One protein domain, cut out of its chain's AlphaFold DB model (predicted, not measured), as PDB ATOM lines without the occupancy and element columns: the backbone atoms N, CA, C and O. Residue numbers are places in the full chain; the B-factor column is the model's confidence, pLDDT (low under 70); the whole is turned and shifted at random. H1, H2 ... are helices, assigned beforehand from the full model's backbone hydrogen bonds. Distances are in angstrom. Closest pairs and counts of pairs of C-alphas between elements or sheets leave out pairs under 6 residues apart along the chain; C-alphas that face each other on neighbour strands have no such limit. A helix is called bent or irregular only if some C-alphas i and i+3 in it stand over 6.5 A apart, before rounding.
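Overview. This is residues 3 to 46 of the 59 residues of an uncharacterized protein of Cupriavidus sp. OV038 (UniProt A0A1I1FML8). Going along the printed part from Ile 3, you trace an open, horseshoe-like frame: a hooked arm of chain, residues 3 to 15, leads to one long helix, H1, and after it the chain folds back to a small helical turn, H2. The frame has an empty middle, and H1 and H2 do not meet. The printed part has 44 residues, with two named helices in the order H1, H2 and no named strand; the class is all helix. It is only just loose, close to extended, with a radius of gyration of the C-alphas of 13.8 A, and its outline, only just flat, spans 39 by 26 by 12 A.

Along the chain. Start at C-alpha 3, at (130.049, 121.475, 131.273); residues 3 to 15 hold no named element. Then find C-alpha 16 at (109.957, 116.036, 134.354), where H1, residues 16 to 33, begins; it runs 25.9 A to C-alpha 33 at (110.637, 94.570, 119.797). H2 is residues 43 to 46, 5.8 A long, and ends at C-alpha 46 at (127.649, 98.624, 129.566).

Arrangement. Look first at H1, which is not bent and has every O i to N i+4 pair within hydrogen-bond range. From Phe 33 a short link of 9 residues takes you to His 43 and H2. H1 and H2 are apart, with no C-alpha of the one within 8 A of the other. H2 is too short for an O i to N i+4 pair; its 1 pair of O i to N i+3 is within range. Residues 4 to 10 stand free, as do residues 15 to 21, of which 16 to 21 belong to H1, and residues 41 to 46, of which 43 to 46 belong to H2.

Size, cuts and confidence. The two C-alphas farthest apart are those of Pro 5 and Ala 34, at 38.9 A. The printed part has no cut. Its mean pLDDT is 89.3, and no printed residue is under 70.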
ATOM      1  N   ILE A   3     128.978 120.602 130.765       82.44
ATOM      2  CA  ILE A   3     130.049 121.475 131.273       82.44
ATOM      3  C   ILE A   3     131.190 120.655 131.875       82.44
ATOM      4  O   ILE A   3     130.947 119.726 132.637       82.44
ATOM      5  N   GLY A   4     132.441 121.005 131.580       81.75
ATOM      6  CA  GLY A   4     133.615 120.356 132.170       81.75
ATOM      7  C   GLY A   4     134.655 119.897 131.146       81.75
ATOM      8  O   GLY A   4     134.504 120.150 129.950       81.75
ATOM      9  N   PRO A   5     135.751 119.269 131.610       79.44
ATOM     10  CA  PRO A   5     136.794 118.761 130.731       79.44
ATOM     11  C   PRO A   5     136.296 117.558 129.925       79.44
ATOM     12  O   PRO A   5     135.418 116.822 130.372       79.44
ATOM     13  N   LYS A   6     136.905 117.344 128.755       77.44
ATOM     14  CA  LYS A   6     136.563 116.248 127.842       77.44
ATOM     15  C   LYS A   6     136.559 114.894 128.568       77.44
ATOM     16  O   LYS A   6     137.551 114.559 129.219       77.44
ATOM     17  N   ASN A   7     135.492 114.113 128.404       72.19
ATOM     18  CA  ASN A   7     135.247 112.826 129.078       72.19
ATOM     19  C   ASN A   7     135.068 112.916 130.608       72.19
ATOM     20  O   ASN A   7     135.332 111.936 131.312       72.19
ATOM     21  N   LYS A   8     134.690 114.090 131.126       77.31
ATOM     22  CA  LYS A   8     134.277 114.326 132.524       77.31
ATOM     23  C   LYS A   8     133.200 115.411 132.613       77.31
ATOM     24  O   LYS A   8     133.100 116.120 133.616       77.31
ATOM     25  N   GLU A   9     132.446 115.596 131.541       85.75
ATOM     26  CA  GLU A   9     131.417 116.615 131.458       85.75
ATOM     27  C   GLU A   9     130.257 116.281 132.401       85.75
ATOM     28  O   GLU A   9     129.866 115.128 132.571       85.75
ATOM     29  N   VAL A  10     129.673 117.300 133.019       79.69
ATOM     30  CA  VAL A  10     128.439 117.192 133.790       79.69
ATOM     31  C   VAL A  10     127.297 117.613 132.883       79.69
ATOM     32  O   VAL A  10     127.268 118.742 132.393       79.69
ATOM     33  N   TYR A  11     126.378 116.682 132.644       81.88
ATOM     34  CA  TYR A  11     125.157 116.926 131.889       81.88
ATOM     35  C   TYR A  11     124.071 117.469 132.814       81.88
ATOM     36  O   TYR A  11     124.068 117.202 134.017       81.88
ATOM     37  N   GLU A  12     123.168 118.259 132.242       85.31
ATOM     38  CA  GLU A  12     122.009 118.770 132.964       85.31
ATOM     39  C   GLU A  12     121.050 117.644 133.340       85.31
ATOM     40  O   GLU A  12     120.999 116.597 132.687       85.31
ATOM     41  N   ASP A  13     120.285 117.870 134.402       86.75
ATOM     42  CA  ASP A  13     119.288 116.902 134.816       86.75
ATOM     43  C   ASP A  13     118.105 116.896 133.839       86.75
ATOM     44  O   ASP A  13     117.672 117.933 133.331       86.75
ATOM     45  N   VAL A  14     117.569 115.702 133.589       88.62
ATOM     46  CA  VAL A  14     116.410 115.507 132.717       88.62
ATOM     47  C   VAL A  14     115.183 116.145 133.367       88.62
ATOM     48  O   VAL A  14     114.867 115.887 134.532       88.62
ATOM     49  N   THR A  15     114.464 116.978 132.616       92.88
ATOM     50  CA  THR A  15     113.230 117.607 133.108       92.88
ATOM     51  C   THR A  15     112.126 116.568 133.338       92.88
ATOM     52  O   THR A  15     112.156 115.464 132.791       92.88
ATOM     53  N   ALA A  16     111.099 116.924 134.115       93.00
ATOM     54  CA  ALA A  16     109.957 116.036 134.354       93.00
ATOM     55  C   ALA A  16     109.258 115.615 133.048       93.00
ATOM     56  O   ALA A  16     109.007 114.432 132.847       93.00
ATOM     57  N   ALA A  17     109.015 116.566 132.138       95.00
ATOM     58  CA  ALA A  17     108.368 116.287 130.856       95.00
ATOM     59  C   ALA A  17     109.204 115.346 129.976       95.00
ATOM     60  O   ALA A  17     108.663 114.424 129.378       95.00
ATOM     61  N   GLN A  18     110.527 115.533 129.944       93.44
ATOM     62  CA  GLN A  18     111.424 114.646 129.200       93.44
ATOM     63  C   GLN A  18     111.440 113.227 129.774       93.44
ATOM     64  O   GLN A  18     111.433 112.278 128.999       93.44
ATOM     65  N   ASN A  19     111.417 113.070 131.101       94.62
ATOM     66  CA  ASN A  19     111.303 111.750 131.726       94.62
ATOM     67  C   ASN A  19     109.969 111.075 131.381       94.62
ATOM     68  O   ASN A  19     109.967 109.904 131.031       94.62
ATOM     69  N   SER A  20     108.852 111.809 131.392       94.69
ATOM     70  CA  SER A  20     107.561 111.255 130.960       94.69
ATOM     71  C   SER A  20     107.564 110.835 129.488       94.69
ATOM     72  O   SER A  20     107.017 109.791 129.147       94.69
ATOM     73  N   SER A  21     108.193 111.616 128.605       96.00
ATOM     74  CA  SER A  21     108.342 111.228 127.198       96.00
ATOM     75  C   SER A  21     109.260 110.017 127.013       96.00
ATOM     76  O   SER A  21     109.010 109.200 126.130       96.00
ATOM     77  N   LEU A  22     110.315 109.901 127.823       94.56
ATOM     78  CA  LEU A  22     111.267 108.793 127.770       94.56
ATOM     79  C   LEU A  22     110.638 107.473 128.232       94.56
ATOM     80  O   LEU A  22     110.812 106.465 127.555       94.56
ATOM     81  N   ASP A  23     109.898 107.503 129.337       94.88
ATOM     82  CA  ASP A  23     109.151 106.366 129.886       94.88
ATOM     83  C   ASP A  23     108.167 105.785 128.857       94.88
ATOM     84  O   ASP A  23     108.190 104.587 128.559       94.88
ATOM     85  N   TRP A  24     107.386 106.663 128.214       96.56
ATOM     86  CA  TRP A  24     106.489 106.262 127.130       96.56
ATOM     87  C   TRP A  24     107.257 105.636 125.960       96.56
ATOM     88  O   TRP A  24     106.918 104.544 125.511       96.56
ATOM     89  N   LEU A  25     108.323 106.292 125.488       96.75
ATOM     90  CA  LEU A  25     109.095 105.801 124.347       96.75
ATOM     91  C   LEU A  25     109.726 104.429 124.624       96.75
ATOM     92  O   LEU A  25     109.712 103.565 123.751       96.75
ATOM     93  N   ILE A  26     110.292 104.219 125.815       95.38
ATOM     94  CA  ILE A  26     110.914 102.941 126.175       95.38
ATOM     95  C   ILE A  26     109.865 101.831 126.247       95.38
ATOM     96  O   ILE A  26     110.121 100.747 125.724       95.38
ATOM     97  N   SER A  27     108.683 102.117 126.793       96.06
ATOM     98  CA  SER A  27     107.567 101.165 126.817       96.06
ATOM     99  C   SER A  27     107.170 100.723 125.403       96.06
ATOM    100  O   SER A  27     107.138  99.526 125.117       96.06
ATOM    101  N   GLU A  28     106.979 101.671 124.479       98.06
ATOM    102  CA  GLU A  28     106.633 101.364 123.081       98.06
ATOM    103  C   GLU A  28     107.717 100.537 122.375       98.06
ATOM    104  O   GLU A  28     107.414  99.612 121.617       98.06
ATOM    105  N   LEU A  29     108.995 100.843 122.617       97.00
ATOM    106  CA  LEU A  29     110.110 100.086 122.042       97.00
ATOM    107  C   LEU A  29     110.176  98.663 122.611       97.00
ATOM    108  O   LEU A  29     110.396  97.714 121.856       97.00
ATOM    109  N   MET A  30     109.976  98.501 123.919       97.19
ATOM    110  CA  MET A  30     109.957  97.187 124.561       97.19
ATOM    111  C   MET A  30     108.845  96.305 123.996       97.19
ATOM    112  O   MET A  30     109.118  95.160 123.632       97.19
ATOM    113  N   ASP A  31     107.639  96.851 123.847       97.31
ATOM    114  CA  ASP A  31     106.492  96.128 123.300       97.31
ATOM    115  C   ASP A  31     106.681  95.808 121.810       97.31
ATOM    116  O   ASP A  31     106.461  94.674 121.381       97.31
ATOM    117  N   THR A  32     107.169  96.772 121.023       98.06
ATOM    118  CA  THR A  32     107.390  96.605 119.575       98.06
ATOM    119  C   THR A  32     108.428  95.526 119.267       98.06
ATOM    120  O   THR A  32     108.266  94.758 118.317       98.06
ATOM    121  N   PHE A  33     109.506  95.466 120.050       97.31
ATOM    122  CA  PHE A  33     110.637  94.570 119.797       97.31
ATOM    123  C   PHE A  33     110.677  93.348 120.723       97.31
ATOM    124  O   PHE A  33     111.618  92.558 120.634       97.31
ATOM    125  N   ALA A  34     109.674  93.177 121.590       96.31
ATOM    126  CA  ALA A  34     109.618  92.128 122.608       96.31
ATOM    127  C   ALA A  34     110.889  92.072 123.486       96.31
ATOM    128  O   ALA A  34     111.423  90.999 123.785       96.31
ATOM    129  N   VAL A  35     111.388  93.242 123.890       96.00
ATOM    130  CA  VAL A  35     112.582  93.387 124.733       96.00
ATOM    131  C   VAL A  35     112.169  93.426 126.202       96.00
ATOM    132  O   VAL A  35     111.294  94.189 126.600       96.00
ATOM    133  N   ALA A  36     112.820  92.615 127.038       93.06
ATOM    134  CA  ALA A  36     112.572  92.625 128.477       93.06
ATOM    135  C   ALA A  36     113.209  93.854 129.146       93.06
ATOM    136  O   ALA A  36     114.322  94.236 128.800       93.06
ATOM    137  N   ALA A  37     112.571  94.393 130.191       89.56
ATOM    138  CA  ALA A  37     113.065  95.568 130.927       89.56
ATOM    139  C   ALA A  37     114.511  95.417 131.434       89.56
ATOM    140  O   ALA A  37     115.275  96.375 131.456       89.56
ATOM    141  N   ARG A  38     114.910  94.191 131.809       91.25
ATOM    142  CA  ARG A  38     116.274  93.880 132.270       91.25
ATOM    143  C   ARG A  38     117.350  94.049 131.193       91.25
ATOM    144  O   ARG A  38     118.522  94.063 131.537       91.25
ATOM    145  N   GLU A  39     116.950  94.139 129.926       91.44
ATOM    146  CA  GLU A  39     117.838  94.379 128.787       91.44
ATOM    147  C   GLU A  39     117.933  95.872 128.422       91.44
ATOM    148  O   GLU A  39     118.555  96.234 127.423       91.44
ATOM    149  N   VAL A  40     117.319  96.753 129.220       90.75
ATOM    150  CA  VAL A  40     117.426  98.206 129.080       90.75
ATOM    151  C   VAL A  40     118.408  98.719 130.127       90.75
ATOM    152  O   VAL A  40     118.147  98.677 131.328       90.75
ATOM    153  N   TYR A  41     119.549  99.222 129.669       87.50
ATOM    154  CA  TYR A  41     120.669  99.596 130.530       87.50
ATOM    155  C   TYR A  41     120.985 101.082 130.404       87.50
ATOM    156  O   TYR A  41     120.822 101.675 129.330       87.50
ATOM    157  N   ARG A  42     121.516 101.692 131.470       83.50
ATOM    158  CA  ARG A  42     122.154 103.000 131.317       83.50
ATOM    159  C   ARG A  42     123.482 102.808 130.608       83.50
ATOM    160  O   ARG A  42     124.160 101.793 130.723       83.50
ATOM    161  N   HIS A  43     123.889 103.842 129.900       78.56
ATOM    162  CA  HIS A  43     125.139 103.832 129.163       78.56
ATOM    163  C   HIS A  43     126.385 103.513 130.022       78.56
ATOM    164  O   HIS A  43     127.198 102.710 129.557       78.56
ATOM    165  N   PRO A  44     126.521 104.019 131.272       76.62
ATOM    166  CA  PRO A  44     127.614 103.630 132.166       76.62
ATOM    167  C   PRO A  44     127.605 102.151 132.586       76.62
ATOM    168  O   PRO A  44     128.649 101.643 132.986       76.62
ATOM    169  N   ASP A  45     126.462 101.462 132.501       79.62
ATOM    170  CA  ASP A  45     126.335 100.063 132.933       79.62
ATOM    171  C   ASP A  45     126.976  99.086 131.925       79.62
ATOM    172  O   ASP A  45     127.388  97.992 132.307       79.62
ATOM    173  N   ILE A  46     127.093  99.472 130.645       78.19
ATOM    174  CA  ILE A  46     127.649  98.624 129.566       78.19
ATOM    175  C   ILE A  46     129.001  99.140 129.057       78.19
ATOM    176  O   ILE A  46     129.845  98.358 128.616       78.19
TER     177      ILE A  46